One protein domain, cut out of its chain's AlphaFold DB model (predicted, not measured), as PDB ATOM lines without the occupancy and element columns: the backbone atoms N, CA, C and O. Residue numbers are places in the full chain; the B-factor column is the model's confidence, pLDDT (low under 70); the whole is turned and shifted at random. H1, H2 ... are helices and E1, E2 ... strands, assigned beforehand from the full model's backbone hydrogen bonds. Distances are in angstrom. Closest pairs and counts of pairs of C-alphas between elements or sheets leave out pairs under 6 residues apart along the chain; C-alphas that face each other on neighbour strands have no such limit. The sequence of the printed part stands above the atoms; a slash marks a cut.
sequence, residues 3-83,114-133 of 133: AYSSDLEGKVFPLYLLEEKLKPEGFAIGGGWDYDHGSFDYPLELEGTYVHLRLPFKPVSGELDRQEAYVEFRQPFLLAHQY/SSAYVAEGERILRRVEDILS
ATOM      1  N   ALA A   3     -22.598   5.578 -24.946       92.69
ATOM      2  CA  ALA A   3     -22.313   4.171 -25.227       92.69
ATOM      3  C   ALA A   3     -23.042   3.705 -26.491       92.69
ATOM      4  O   ALA A   3     -24.200   4.063 -26.701       92.69
ATOM      5  N   TYR A   4     -22.383   2.874 -27.294       92.69
ATOM      6  CA  TYR A   4     -22.963   2.275 -28.491       92.69
ATOM      7  C   TYR A   4     -23.376   0.828 -28.232       92.69
ATOM      8  O   TYR A   4     -22.739   0.104 -27.466       92.69
ATOM      9  N   SER A   5     -24.436   0.388 -28.907       93.81
ATOM     10  CA  SER A   5     -24.645  -1.041 -29.140       93.81
ATOM     11  C   SER A   5     -23.740  -1.453 -30.296       93.81
ATOM     12  O   SER A   5     -23.742  -0.774 -31.321       93.81
ATOM     13  N   SER A   6     -22.975  -2.530 -30.137       92.94
ATOM     14  CA  SER A   6     -22.032  -2.993 -31.156       92.94
ATOM     15  C   SER A   6     -22.018  -4.507 -31.251       92.94
ATOM     16  O   SER A   6     -22.040  -5.197 -30.232       92.94
ATOM     17  N   ASP A   7     -21.865  -5.010 -32.470       93.19
ATOM     18  CA  ASP A   7     -21.672  -6.435 -32.725       93.19
ATOM     19  C   ASP A   7     -20.273  -6.913 -32.310       93.19
ATOM     20  O   ASP A   7     -19.994  -8.111 -32.361       93.19
ATOM     21  N   LEU A   8     -19.361  -6.006 -31.951       92.75
ATOM     22  CA  LEU A   8     -18.035  -6.352 -31.438       92.75
ATOM     23  C   LEU A   8     -18.079  -6.807 -29.982       92.75
ATOM     24  O   LEU A   8     -17.191  -7.545 -29.566       92.75
ATOM     25  N   GLU A   9     -19.079  -6.388 -29.205       94.56
ATOM     26  CA  GLU A   9     -19.124  -6.687 -27.775       94.56
ATOM     27  C   GLU A   9     -19.136  -8.203 -27.523       94.56
ATOM     28  O   GLU A   9     -19.945  -8.951 -28.072       94.56
ATOM     29  N   GLY A  10     -18.198  -8.674 -26.698       94.69
ATOM     30  CA  GLY A  10     -18.027 -10.094 -26.395       94.69
ATOM     31  C   GLY A  10     -17.290 -10.903 -27.468       94.69
ATOM     32  O   GLY A  10     -16.987 -12.073 -27.227       94.69
ATOM     33  N   LYS A  11     -16.957 -10.327 -28.632       95.50
ATOM     34  CA  LYS A  11     -16.120 -11.005 -29.633       95.50
ATOM     35  C   LYS A  11     -14.660 -11.021 -29.190       95.50
ATOM     36  O   LYS A  11     -14.147 -10.046 -28.640       95.50
ATOM     37  N   VAL A  12     -14.000 -12.141 -29.471       95.31
ATOM     38  CA  VAL A  12     -12.608 -12.401 -29.100       95.31
ATOM     39  C   VAL A  12     -11.727 -12.390 -30.341       95.31
ATOM     40  O   VAL A  12     -12.026 -13.078 -31.316       95.31
ATOM     41  N   PHE A  13     -10.618 -11.657 -30.280       93.69
ATOM     42  CA  PHE A  13      -9.651 -11.552 -31.371       93.69
ATOM     43  C   PHE A  13      -8.212 -11.656 -30.855       93.69
ATOM     44  O   PHE A  13      -7.944 -11.263 -29.715       93.69
ATOM     45  N   PRO A  14      -7.262 -12.132 -31.683       92.75
ATOM     46  CA  PRO A  14      -5.844 -11.937 -31.413       92.75
ATOM     47  C   PRO A  14      -5.515 -10.441 -31.403       92.75
ATOM     48  O   PRO A  14      -5.871  -9.726 -32.343       92.75
ATOM     49  N   LEU A  15      -4.801  -9.967 -30.381       90.06
ATOM     50  CA  LEU A  15      -4.462  -8.548 -30.246       90.06
ATOM     51  C   LEU A  15      -3.651  -8.045 -31.447       90.06
ATOM     52  O   LEU A  15      -3.950  -6.980 -31.978       90.06
ATOM     53  N   TYR A  16      -2.692  -8.840 -31.936       90.25
ATOM     54  CA  TYR A  16      -1.871  -8.466 -33.093       90.25
ATOM     55  C   TYR A  16      -2.714  -8.216 -34.358       90.25
ATOM     56  O   TYR A  16      -2.408  -7.316 -35.135       90.25
ATOM     57  N   LEU A  17      -3.795  -8.985 -34.557       92.50
ATOM     58  CA  LEU A  17      -4.694  -8.833 -35.702       92.50
ATOM     59  C   LEU A  17      -5.483  -7.525 -35.595       92.50
ATOM     60  O   LEU A  17      -5.676  -6.834 -36.595       92.50
ATOM     61  N   LEU A  18      -5.928  -7.175 -34.385       93.81
ATOM     62  CA  LEU A  18      -6.587  -5.895 -34.132       93.81
ATOM     63  C   LEU A  18      -5.632  -4.732 -34.389       93.81
ATOM     64  O   LEU A  18      -6.011  -3.766 -35.039       93.81
ATOM     65  N   GLU A  19      -4.380  -4.826 -33.943       91.81
ATOM     66  CA  GLU A  19      -3.385  -3.794 -34.227       91.81
ATOM     67  C   GLU A  19      -3.109  -3.643 -35.728       91.81
ATOM     68  O   GLU A  19      -3.069  -2.516 -36.221       91.81
ATOM     69  N   GLU A  20      -2.952  -4.752 -36.456       93.44
ATOM     70  CA  GLU A  20      -2.724  -4.754 -37.907       93.44
ATOM     71  C   GLU A  20      -3.885  -4.102 -38.669       93.44
ATOM     72  O   GLU A  20      -3.653  -3.337 -39.604       93.44
ATOM     73  N   LYS A  21      -5.129  -4.372 -38.257       95.25
ATOM     74  CA  LYS A  21      -6.330  -3.870 -38.935       95.25
ATOM     75  C   LYS A  21      -6.734  -2.456 -38.517       95.25
ATOM     76  O   LYS A  21      -7.192  -1.694 -39.359       95.25
ATOM     77  N   LEU A  22      -6.593  -2.095 -37.239       95.00
ATOM     78  CA  LEU A  22      -7.141  -0.843 -36.698       95.00
ATOM     79  C   LEU A  22      -6.138   0.318 -36.713       95.00
ATOM     80  O   LEU A  22      -6.552   1.463 -36.905       95.00
ATOM     81  N   LYS A  23      -4.827   0.060 -36.573       93.50
ATOM     82  CA  LYS A  23      -3.811   1.131 -36.635       93.50
ATOM     83  C   LYS A  23      -3.813   1.890 -37.970       93.50
ATOM     84  O   LYS A  23      -3.780   3.119 -37.931       93.50
ATOM     85  N   PRO A  24      -3.903   1.228 -39.144       94.56
ATOM     86  CA  PRO A  24      -3.985   1.927 -40.430       94.56
ATOM     87  C   PRO A  24      -5.234   2.802 -40.581       94.56
ATOM     88  O   PRO A  24      -5.201   3.792 -41.308       94.56
ATOM     89  N   GLU A  25      -6.315   2.465 -39.874       93.12
ATOM     90  CA  GLU A  25      -7.559   3.237 -39.870       93.12
ATOM     91  C   GLU A  25      -7.500   4.461 -38.950       93.12
ATOM     92  O   GLU A  25      -8.432   5.256 -38.960       93.12
ATOM     93  N   GLY A  26      -6.418   4.639 -38.180       92.12
ATOM     94  CA  GLY A  26      -6.212   5.779 -37.285       92.12
ATOM     95  C   GLY A  26      -6.490   5.494 -35.809       92.12
ATOM     96  O   GLY A  26      -6.428   6.417 -35.000       92.12
ATOM     97  N   PHE A  27      -6.772   4.241 -35.438       93.19
ATOM     98  CA  PHE A  27      -6.852   3.858 -34.030       93.19
ATOM     99  C   PHE A  27      -5.457   3.692 -33.430       93.19
ATOM    100  O   PHE A  27      -4.542   3.153 -34.051       93.19
ATOM    101  N   ALA A  28      -5.315   4.066 -32.168       89.50
ATOM    102  CA  ALA A  28      -4.140   3.755 -31.369       89.50
ATOM    103  C   ALA A  28      -4.569   3.063 -30.080       89.50
ATOM    104  O   ALA A  28      -5.671   3.296 -29.591       89.50
ATOM    105  N   ILE A  29      -3.710   2.224 -29.503       84.94
ATOM    106  CA  ILE A  29      -3.953   1.764 -28.135       84.94
ATOM    107  C   ILE A  29      -3.792   2.986 -27.220       84.94
ATOM    108  O   ILE A  29      -2.740   3.626 -27.223       84.94
ATOM    109  N   GLY A  30      -4.869   3.351 -26.524       68.56
ATOM    110  CA  GLY A  30      -4.951   4.562 -25.710       68.56
ATOM    111  C   GLY A  30      -4.017   4.548 -24.496       68.56
ATOM    112  O   GLY A  30      -3.579   3.497 -24.029       68.56
ATOM    113  N   GLY A  31      -3.728   5.737 -23.956       53.44
ATOM    114  CA  GLY A  31      -2.994   5.887 -22.697       53.44
ATOM    115  C   GLY A  31      -3.828   5.383 -21.514       53.44
ATOM    116  O   GLY A  31      -4.979   5.793 -21.358       53.44
ATOM    117  N   GLY A  32      -3.252   4.497 -20.699       55.34
ATOM    118  CA  GLY A  32      -3.953   3.801 -19.609       55.34
ATOM    119  C   GLY A  32      -4.119   2.295 -19.827       55.34
ATOM    120  O   GLY A  32      -5.025   1.701 -19.259       55.34
ATOM    121  N   TRP A  33      -3.292   1.681 -20.674       60.09
ATOM    122  CA  TRP A  33      -3.198   0.225 -20.740       60.09
ATOM    123  C   TRP A  33      -2.663  -0.318 -19.409       60.09
ATOM    124  O   TRP A  33      -1.535  -0.011 -19.021       60.09
ATOM    125  N   ASP A  34      -3.485  -1.115 -18.732       60.94
ATOM    126  CA  ASP A  34      -3.123  -1.894 -17.550       60.94
ATOM    127  C   ASP A  34      -3.045  -3.383 -17.924       60.94
ATOM    128  O   ASP A  34      -3.498  -3.819 -18.986       60.94
ATOM    129  N   TYR A  35      -2.480  -4.207 -17.038       64.94
ATOM    130  CA  TYR A  35      -2.314  -5.648 -17.277       64.94
ATOM    131  C   TYR A  35      -3.627  -6.397 -17.585       64.94
ATOM    132  O   TYR A  35      -3.585  -7.469 -18.189       64.94
ATOM    133  N   ASP A  36      -4.777  -5.864 -17.171       71.88
ATOM    134  CA  ASP A  36      -6.091  -6.506 -17.248       71.88
ATOM    135  C   ASP A  36      -7.103  -5.787 -18.160       71.88
ATOM    136  O   ASP A  36      -8.213  -6.293 -18.344       71.88
ATOM    137  N   HIS A  37      -6.745  -4.657 -18.777       82.94
ATOM    138  CA  HIS A  37      -7.609  -3.967 -19.734       82.94
ATOM    139  C   HIS A  37      -6.851  -2.978 -20.625       82.94
ATOM    140  O   HIS A  37      -5.802  -2.447 -20.276       82.94
ATOM    141  N   GLY A  38      -7.416  -2.701 -21.797       88.31
ATOM    142  CA  GLY A  38      -6.926  -1.672 -22.707       88.31
ATOM    143  C   GLY A  38      -8.043  -1.153 -23.601       88.31
ATOM    144  O   GLY A  38      -9.191  -1.593 -23.513       88.31
ATOM    145  N   SER A  39      -7.724  -0.204 -24.471       91.12
ATOM    146  CA  SER A  39      -8.670   0.258 -25.480       91.12
ATOM    147  C   SER A  39      -7.978   0.721 -26.746       91.12
ATOM    148  O   SER A  39      -6.870   1.249 -26.695       91.12
ATOM    149  N   PHE A  40      -8.656   0.546 -27.879       93.00
ATOM    150  CA  PHE A  40      -8.324   1.271 -29.100       93.00
ATOM    151  C   PHE A  40      -9.096   2.588 -29.114       93.00
ATOM    152  O   PHE A  40     -10.325   2.585 -29.058       93.00
ATOM    153  N   ASP A  41      -8.377   3.698 -29.194       92.56
ATOM    154  CA  ASP A  41      -8.918   5.050 -29.199       92.56
ATOM    155  C   ASP A  41      -8.756   5.659 -30.595       92.56
ATOM    156  O   ASP A  41      -7.684   5.578 -31.202       92.56
ATOM    157  N   TYR A  42      -9.821   6.282 -31.089       92.56
ATOM    158  CA  TYR A  42      -9.830   7.067 -32.317       92.56
ATOM    159  C   TYR A  42     -10.169   8.524 -31.983       92.56
ATOM    160  O   TYR A  42     -11.279   8.788 -31.502       92.56
ATOM    161  N   PRO A  43      -9.238   9.472 -32.196       90.81
ATOM    162  CA  PRO A  43      -9.487  10.877 -31.928       90.81
ATOM    163  C   PRO A  43     -10.413  11.481 -32.986       90.81
ATOM    164  O   PRO A  43     -10.230  11.299 -34.187       90.81
ATOM    165  N   LEU A  44     -11.395  12.241 -32.520       87.25
ATOM    166  CA  LEU A  44     -12.323  13.022 -33.319       87.25
ATOM    167  C   LEU A  44     -12.206  14.483 -32.911       87.25
ATOM    168  O   LEU A  44     -12.328  14.825 -31.734       87.25
ATOM    169  N   GLU A  45     -12.018  15.338 -33.906       83.69
ATOM    170  CA  GLU A  45     -12.109  16.783 -33.760       83.69
ATOM    171  C   GLU A  45     -13.214  17.277 -34.690       83.69
ATOM    172  O   GLU A  45     -13.161  17.099 -35.908       83.69
ATOM    173  N   LEU A  46     -14.234  17.888 -34.106       73.12
ATOM    174  CA  LEU A  46     -15.273  18.609 -34.832       73.12
ATOM    175  C   LEU A  46     -15.490  19.912 -34.071       73.12
ATOM    176  O   LEU A  46     -15.404  19.908 -32.848       73.12
ATOM    177  N   GLU A  47     -15.701  21.026 -34.770       74.50
ATOM    178  CA  GLU A  47     -16.033  22.326 -34.156       74.50
ATOM    179  C   GLU A  47     -15.126  22.737 -32.966       74.50
ATOM    180  O   GLU A  47     -15.575  23.388 -32.027       74.50
ATOM    181  N   GLY A  48     -13.842  22.350 -32.986       74.12
ATOM    182  CA  GLY A  48     -12.866  22.664 -31.932       74.12
ATOM    183  C   GLY A  48     -12.997  21.848 -30.636       74.12
ATOM    184  O   GLY A  48     -12.267  22.115 -29.687       74.12
ATOM    185  N   THR A  49     -13.890  20.854 -30.581       75.06
ATOM    186  CA  THR A  49     -14.005  19.927 -29.443       75.06
ATOM    187  C   THR A  49     -13.366  18.584 -29.772       75.06
ATOM    188  O   THR A  49     -13.665  17.972 -30.803       75.06
ATOM    189  N   TYR A  50     -12.536  18.107 -28.845       81.75
ATOM    190  CA  TYR A  50     -11.859  16.819 -28.920       81.75
ATOM    191  C   TYR A  50     -12.658  15.736 -28.191       81.75
ATOM    192  O   TYR A  50     -12.919  15.814 -26.987       81.75
ATOM    193  N   VAL A  51     -13.028  14.690 -28.924       87.06
ATOM    194  CA  VAL A  51     -13.697  13.508 -28.374       87.06
ATOM    195  C   VAL A  51     -12.994  12.251 -28.873       87.06
ATOM    196  O   VAL A  51     -12.434  12.242 -29.960       87.06
ATOM    197  N   HIS A  52     -13.001  11.175 -28.096       89.81
ATOM    198  CA  HIS A  52     -12.403   9.899 -28.482       89.81
ATOM    199  C   HIS A  52     -13.490   8.837 -28.606       89.81
ATOM    200  O   HIS A  52     -14.247   8.605 -27.657       89.81
ATOM    201  N   LEU A  53     -13.554   8.166 -29.758       93.19
ATOM    202  CA  LEU A  53     -14.265   6.897 -29.870       93.19
ATOM    203  C   LEU A  53     -13.360   5.811 -29.294       93.19
ATOM    204  O   LEU A  53     -12.258   5.591 -29.790       93.19
ATOM    205  N   ARG A  54     -13.828   5.146 -28.244       93.56
ATOM    206  CA  ARG A  54     -13.072   4.148 -27.498       93.56
ATOM    207  C   ARG A  54     -13.681   2.764 -27.699       93.56
ATOM    208  O   ARG A  54     -14.875   2.563 -27.469       93.56
ATOM    209  N   LEU A  55     -12.838   1.811 -28.091       94.88
ATOM    210  CA  LEU A  55     -13.143   0.384 -28.211       94.88
ATOM    211  C   LEU A  55     -12.428  -0.367 -27.075       94.88
ATOM    212  O   LEU A  55     -11.286  -0.807 -27.246       94.88
ATOM    213  N   PRO A  56     -13.040  -0.453 -25.882       93.62
ATOM    214  CA  PRO A  56     -12.434  -1.115 -24.735       93.62
ATOM    215  C   PRO A  56     -12.333  -2.625 -24.946       93.62
ATOM    216  O   PRO A  56     -13.221  -3.243 -25.528       93.62
ATOM    217  N   PHE A  57     -11.281  -3.239 -24.419       92.56
ATOM    218  CA  PHE A  57     -11.075  -4.680 -24.433       92.56
ATOM    219  C   PHE A  57     -10.419  -5.162 -23.134       92.56
ATOM    220  O   PHE A  57      -9.783  -4.396 -22.409       92.56
ATOM    221  N   LYS A  58     -10.554  -6.456 -22.845       91.12
ATOM    222  CA  LYS A  58      -9.861  -7.142 -21.740       91.12
ATOM    223  C   LYS A  58      -9.136  -8.385 -22.270       91.12
ATOM    224  O   LYS A  58      -9.654  -9.009 -23.198       91.12
ATOM    225  N   PRO A  59      -7.984  -8.787 -21.712       88.94
ATOM    226  CA  PRO A  59      -7.367 -10.059 -22.053       88.94
ATOM    227  C   PRO A  59      -8.261 -11.219 -21.604       88.94
ATOM    228  O   PRO A  59      -8.810 -11.211 -20.503       88.94
ATOM    229  N   VAL A  60      -8.395 -12.232 -22.457       87.81
ATOM    230  CA  VAL A  60      -9.053 -13.510 -22.119       87.81
ATOM    231  C   VAL A  60      -8.070 -14.670 -22.057       87.81
ATOM    232  O   VAL A  60      -8.321 -15.654 -21.364       87.81
ATOM    233  N   SER A  61      -6.929 -14.555 -22.737       77.12
ATOM    234  CA  SER A  61      -5.821 -15.496 -22.612       77.12
ATOM    235  C   SER A  61      -4.509 -14.853 -23.040       77.12
ATOM    236  O   SER A  61      -4.475 -14.124 -24.032       77.12
ATOM    237  N   GLY A  62      -3.430 -15.190 -22.333       64.56
ATOM    238  CA  GLY A  62      -2.116 -14.587 -22.540       64.56
ATOM    239  C   GLY A  62      -1.958 -13.261 -21.792       64.56
ATOM    240  O   GLY A  62      -2.928 -12.626 -21.390       64.56
ATOM    241  N   GLU A  63      -0.707 -12.867 -21.578       65.94
ATOM    242  CA  GLU A  63      -0.365 -11.508 -21.155       65.94
ATOM    243  C   GLU A  63      -0.404 -10.612 -22.394       65.94
ATOM    244  O   GLU A  63       0.076 -11.024 -23.450       65.94
ATOM    245  N   LEU A  64      -0.945  -9.398 -22.268       64.12
ATOM    246  CA  LEU A  64      -1.125  -8.460 -23.386       64.12
ATOM    247  C   LEU A  64       0.206  -8.081 -24.090       64.12
ATOM    248  O   LEU A  64       0.180  -7.585 -25.209       64.12
ATOM    249  N   ASP A  65       1.357  -8.367 -23.468       62.09
ATOM    250  CA  ASP A  65       2.716  -8.165 -24.001       62.09
ATOM    251  C   ASP A  65       3.239  -9.360 -24.844       62.09
ATOM    252  O   ASP A  65       4.395  -9.410 -25.263       62.09
ATOM    253  N   ARG A  66       2.408 -10.383 -25.095       66.88
ATOM    254  CA  ARG A  66       2.768 -11.538 -25.940       66.88
ATOM    255  C   ARG A  66       2.002 -11.509 -27.258       66.88
ATOM    256  O   ARG A  66       0.812 -11.215 -27.287       66.88
ATOM    257  N   GLN A  67       2.659 -11.923 -28.347       65.31
ATOM    258  CA  GLN A  67       2.039 -12.053 -29.681       65.31
ATOM    259  C   GLN A  67       0.784 -12.942 -29.692       65.31
ATOM    260  O   GLN A  67      -0.068 -12.803 -30.563       65.31
ATOM    261  N   GLU A  68       0.661 -13.841 -28.716       72.94
ATOM    262  CA  GLU A  68      -0.447 -14.788 -28.576       72.94
ATOM    263  C   GLU A  68      -1.588 -14.260 -27.686       72.94
ATOM    264  O   GLU A  68      -2.465 -15.031 -27.297       72.94
ATOM    265  N   ALA A  69      -1.588 -12.972 -27.320       86.81
ATOM    266  CA  ALA A  69      -2.652 -12.388 -26.513       86.81
ATOM    267  C   ALA A  69      -3.982 -12.371 -27.276       86.81
ATOM    268  O   ALA A  69      -4.070 -11.859 -28.395       86.81
ATOM    269  N   TYR A  70      -5.033 -12.883 -26.638       91.25
ATOM    270  CA  TYR A  70      -6.408 -12.744 -27.108       91.25
ATOM    271  C   TYR A  70      -7.157 -11.788 -26.200       91.25
ATOM    272  O   TYR A  70      -7.056 -11.870 -24.972       91.25
ATOM    273  N   VAL A  71      -7.949 -10.917 -26.816       92.56
ATOM    274  CA  VAL A  71      -8.742  -9.915 -26.111       92.56
ATOM    275  C   VAL A  71     -10.209 -10.018 -26.494       92.56
ATOM    276  O   VAL A  71     -10.541 -10.316 -27.638       92.56
ATOM    277  N   GLU A  72     -11.083  -9.781 -25.522       94.62
ATOM    278  CA  GLU A  72     -12.529  -9.670 -25.700       94.62
ATOM    279  C   GLU A  72     -12.915  -8.194 -25.694       94.62
ATOM    280  O   GLU A  72     -12.616  -7.482 -24.727       94.62
ATOM    281  N   PHE A  73     -13.600  -7.741 -26.744       95.44
ATOM    282  CA  PHE A  73     -14.149  -6.389 -26.780       95.44
ATOM    283  C   PHE A  73     -15.269  -6.215 -25.752       95.44
ATOM    284  O   PHE A  73     -16.093  -7.096 -25.502       95.44
ATOM    285  N   ARG A  74     -15.303  -5.026 -25.164       94.56
ATOM    286  CA  ARG A  74     -16.350  -4.526 -24.278       94.56
ATOM    287  C   ARG A  74     -17.155  -3.462 -25.028       94.56
ATOM    288  O   ARG A  74     -16.817  -3.108 -26.154       94.56
ATOM    289  N   GLN A  75     -18.215  -2.959 -24.403       95.88
ATOM    290  CA  GLN A  75     -19.098  -1.973 -25.018       95.88
ATOM    291  C   GLN A  75     -18.339  -0.712 -25.490       95.88
ATOM    292  O   GLN A  75     -17.754  -0.016 -24.653       95.88
ATOM    293  N   PRO A  76     -18.355  -0.386 -26.798       95.25
ATOM    294  CA  PRO A  76     -17.775   0.847 -27.320       95.25
ATOM    295  C   PRO A  76     -18.479   2.097 -26.802       95.25
ATOM    296  O   PRO A  76     -19.696   2.105 -26.598       95.25
ATOM    297  N   PHE A  77     -17.734   3.188 -26.645       92.81
ATOM    298  CA  PHE A  77     -18.311   4.466 -26.235       92.81
ATOM    299  C   PHE A  77     -17.531   5.667 -26.760       92.81
ATOM    300  O   PHE A  77     -16.332   5.605 -27.013       92.81
ATOM    301  N   LEU A  78     -18.231   6.788 -26.884       91.12
ATOM    302  CA  LEU A  78     -17.679   8.095 -27.187       91.12
ATOM    303  C   LEU A  78     -17.447   8.878 -25.891       91.12
ATOM    304  O   LEU A  78     -18.351   9.012 -25.051       91.12
ATOM    305  N   LEU A  79     -16.241   9.409 -25.729       86.88
ATOM    306  CA  LEU A  79     -15.816  10.168 -24.558       86.88
ATOM    307  C   LEU A  79     -15.342  11.559 -24.981       86.88
ATOM    308  O   LEU A  79     -14.378  11.674 -25.728       86.88
ATOM    309  N   ALA A  80     -15.998  12.612 -24.495       82.06
ATOM    310  CA  ALA A  80     -15.488  13.970 -24.655       82.06
ATOM    311  C   ALA A  80     -14.322  14.194 -23.687       82.06
ATOM    312  O   ALA A  80     -14.455  13.902 -22.495       82.06
ATOM    313  N   HIS A  81     -13.196  14.699 -24.187       67.81
ATOM    314  CA  HIS A  81     -12.100  15.140 -23.336       67.81
ATOM    315  C   HIS A  81     -12.414  16.582 -22.921       67.81
ATOM    316  O   HIS A  81     -12.269  17.499 -23.723       67.81
ATOM    317  N   GLN A  82     -12.897  16.801 -21.694       53.69
ATOM    318  CA  GLN A  82     -12.914  18.161 -21.154       53.69
ATOM    319  C   GLN A  82     -11.467  18.543 -20.848       53.69
ATOM    320  O   GLN A  82     -10.867  17.992 -19.927       53.69
ATOM    321  N   TYR A  83     -10.907  19.476 -21.616       46.25
ATOM    322  CA  TYR A  83      -9.811  20.290 -21.110       46.25
ATOM    323  C   TYR A  83     -10.348  21.002 -19.862       46.25
ATOM    324  O   TYR A  83     -11.211  21.870 -19.963       46.25
ATOM    325  N   SER A 114     -22.632  16.314 -29.166       83.38
ATOM    326  CA  SER A 114     -23.665  16.712 -30.116       83.38
ATOM    327  C   SER A 114     -24.073  15.499 -30.955       83.38
ATOM    328  O   SER A 114     -23.299  14.551 -31.145       83.38
ATOM    329  N   SER A 115     -25.289  15.521 -31.500       85.62
ATOM    330  CA  SER A 115     -25.758  14.450 -32.382       85.62
ATOM    331  C   SER A 115     -24.824  14.221 -33.574       85.62
ATOM    332  O   SER A 115     -24.772  13.108 -34.089       85.62
ATOM    333  N   ALA A 116     -24.068  15.245 -33.993       87.06
ATOM    334  CA  ALA A 116     -23.061  15.117 -35.039       87.06
ATOM    335  C   ALA A 116     -21.895  14.213 -34.605       87.06
ATOM    336  O   ALA A 116     -21.538  13.304 -35.351       87.06
ATOM    337  N   TYR A 117     -21.360  14.379 -33.388       88.81
ATOM    338  CA  TYR A 117     -20.316  13.481 -32.877       88.81
ATOM    339  C   TYR A 117     -20.831  12.061 -32.680       88.81
ATOM    340  O   TYR A 117     -20.136  11.106 -33.010       88.81
ATOM    341  N   VAL A 118     -22.049  11.915 -32.146       90.50
ATOM    342  CA  VAL A 118     -22.645  10.592 -31.923       90.50
ATOM    343  C   VAL A 118     -22.797   9.845 -33.248       90.50
ATOM    344  O   VAL A 118     -22.378   8.691 -33.337       90.50
ATOM    345  N   ALA A 119     -23.329  10.513 -34.274       92.00
ATOM    346  CA  ALA A 119     -23.505   9.939 -35.605       92.00
ATOM    347  C   ALA A 119     -22.165   9.612 -36.281       92.00
ATOM    348  O   ALA A 119     -22.034   8.565 -36.915       92.00
ATOM    349  N   GLU A 120     -21.158  10.474 -36.130       93.06
ATOM    350  CA  GLU A 120     -19.832  10.223 -36.697       93.06
ATOM    351  C   GLU A 120     -19.124   9.054 -36.001       93.06
ATOM    352  O   GLU A 120     -18.575   8.176 -36.667       93.06
ATOM    353  N   GLY A 121     -19.214   8.970 -34.671       94.00
ATOM    354  CA  GLY A 121     -18.716   7.824 -33.913       94.00
ATOM    355  C   GLY A 121     -19.408   6.516 -34.310       94.00
ATOM    356  O   GLY A 121     -18.734   5.505 -34.497       94.00
ATOM    357  N   GLU A 122     -20.726   6.534 -34.542       95.00
ATOM    358  CA  GLU A 122     -21.468   5.368 -35.043       95.00
ATOM    359  C   GLU A 122     -21.009   4.963 -36.454       95.00
ATOM    360  O   GLU A 122     -20.837   3.779 -36.747       95.00
ATOM    361  N   ARG A 123     -20.763   5.940 -37.337       95.69
ATOM    362  CA  ARG A 123     -20.269   5.696 -38.700       95.69
ATOM    363  C   ARG A 123     -18.901   5.015 -38.691       95.69
ATOM    364  O   ARG A 123     -18.672   4.096 -39.479       95.69
ATOM    365  N   ILE A 124     -18.001   5.461 -37.817       95.75
ATOM    366  CA  ILE A 124     -16.667   4.872 -37.665       95.75
ATOM    367  C   ILE A 124     -16.769   3.479 -37.045       95.75
ATOM    368  O   ILE A 124     -16.149   2.549 -37.559       95.75
ATOM    369  N   LEU A 125     -17.599   3.300 -36.015       96.44
ATOM    370  CA  LEU A 125     -17.829   1.997 -35.392       96.44
ATOM    371  C   LEU A 125     -18.315   0.953 -36.408       96.44
ATOM    372  O   LEU A 125     -17.751  -0.136 -36.470       96.44
ATOM    373  N   ARG A 126     -19.269   1.305 -37.278       96.19
ATOM    374  CA  ARG A 126     -19.740   0.408 -38.350       96.19
ATOM    375  C   ARG A 126     -18.641   0.011 -39.331       96.19
ATOM    376  O   ARG A 126     -18.626  -1.112 -39.822       96.19
ATOM    377  N   ARG A 127     -17.711   0.923 -39.632       95.25
ATOM    378  CA  ARG A 127     -16.551   0.607 -40.478       95.25
ATOM    379  C   ARG A 127     -15.634  -0.405 -39.795       95.25
ATOM    380  O   ARG A 127     -15.156  -1.326 -40.445       95.25
ATOM    381  N   VAL A 128     -15.398  -0.239 -38.495       95.62
ATOM    382  CA  VAL A 128     -14.609  -1.195 -37.708       95.62
ATOM    383  C   VAL A 128     -15.285  -2.566 -37.692       95.62
ATOM    384  O   VAL A 128     -14.616  -3.575 -37.897       95.62
ATOM    385  N   GLU A 129     -16.603  -2.606 -37.496       95.19
ATOM    386  CA  GLU A 129     -17.393  -3.840 -37.555       95.19
ATOM    387  C   GLU A 129     -17.248  -4.559 -38.903       95.19
ATOM    388  O   GLU A 129     -17.055  -5.771 -38.908       95.19
ATOM    389  N   ASP A 130     -17.258  -3.830 -40.021       95.75
ATOM    390  CA  ASP A 130     -17.050  -4.385 -41.368       95.75
ATOM    391  C   ASP A 130     -15.628  -4.949 -41.553       95.75
ATOM    392  O   ASP A 130     -15.452  -6.079 -42.004       95.75
ATOM    393  N   ILE A 131     -14.600  -4.218 -41.109       94.75
ATOM    394  CA  ILE A 131     -13.188  -4.644 -41.183       94.75
ATOM    395  C   ILE A 131     -12.916  -5.914 -40.358       94.75
ATOM    396  O   ILE A 131     -12.027  -6.714 -40.694       94.75
ATOM    397  N   LEU A 132     -13.634  -6.075 -39.246       92.75
ATOM    398  CA  LEU A 132     -13.483  -7.184 -38.304       92.75
ATOM    399  C   LEU A 132     -14.502  -8.317 -38.510       92.75
ATOM    400  O   LEU A 132     -14.437  -9.300 -37.764       92.75
ATOM    401  N   SER A 133     -15.414  -8.187 -39.480       85.81
ATOM    402  CA  SER A 133     -16.349  -9.249 -39.886       85.81
ATOM    403  C   SER A 133     -15.649 -10.419 -40.580       85.81
ATOM    404  O   SER A 133     -16.163 -11.549 -40.413       85.81
TER     405      SER A 133
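Overview. This is residues 3 to 83 and 114 to 133 of the 133 residues of an uncharacterized protein of Jeotgalibacillus sp. R-1-5s-1 (UniProt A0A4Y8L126). A strongly twisted antiparallel sheet is built along one long strand, E3; E2 pairs along one side of it, E4 and E5 take different parts of its other side, and E1 pairs with E4. The long helix H2 lies slantwise over one face, and the short H1 stands beside the strands. The printed part has 101 residues, with two named helices and five named strands that follow each other along the chain as E1 H1 E2 E3 E4 E5 H2, and its class is mixed, helices and strands. It is compact, with a radius of gyration of the C-alphas of 13.3 A and spans of 41 by 30 by 23 A.

Along the chain. E3, residues 49 to 61, is 37.0 A long and starts at C-alpha 49 (-14.005, 19.927, -29.443). E2, residues 38 to 46, measures 25.1 A. E4 is residues 70 to 73, E5 residues 77 to 80 and E1 residues 12 to 14. H1 is residues 15 to 22, 10.4 A. H2, residues 115 to 131, measures 24.5 A and ends at C-alpha 131 (-13.188, -4.644, -41.183).

Arrangement. E2 and E3 form a hairpin, with N 42 and O 53 2.8 A apart. E3 and E4 form another, with N 72 and O 58 at 2.8 A; E2 E3 E4 is a meander, each strand the antiparallel neighbour of the one before. Between the antiparallel neighbours E3 and E5, N 54 and O 77 are within hydrogen-bond range at 2.8 A, and between the antiparallel neighbours E4 and E1, N 71 and O 13 are within hydrogen-bond range at 2.9 A. H2 lies over E3, only just not over E2 or E5, at a height of 9.5 A over the sheet; C-alphas 53 and 121 are the closest of E3 and H2, 6.1 A. H1 stands at the sheet's level; its closest C-alpha to E4 is Leu 15, 5.6 A from that of Tyr 70. In H1 and H2 every O i to N i+4 pair is within hydrogen-bond range.

Size, cuts and confidence. Residues 84 to 113 are not printed; C-alphas 83 and 114 are 16.9 A apart across this cut. The link from H1 to E2 is long, 15 residues. Confidence is under 70 at residues 30 to 35, 62 to 67 and 81 to 83.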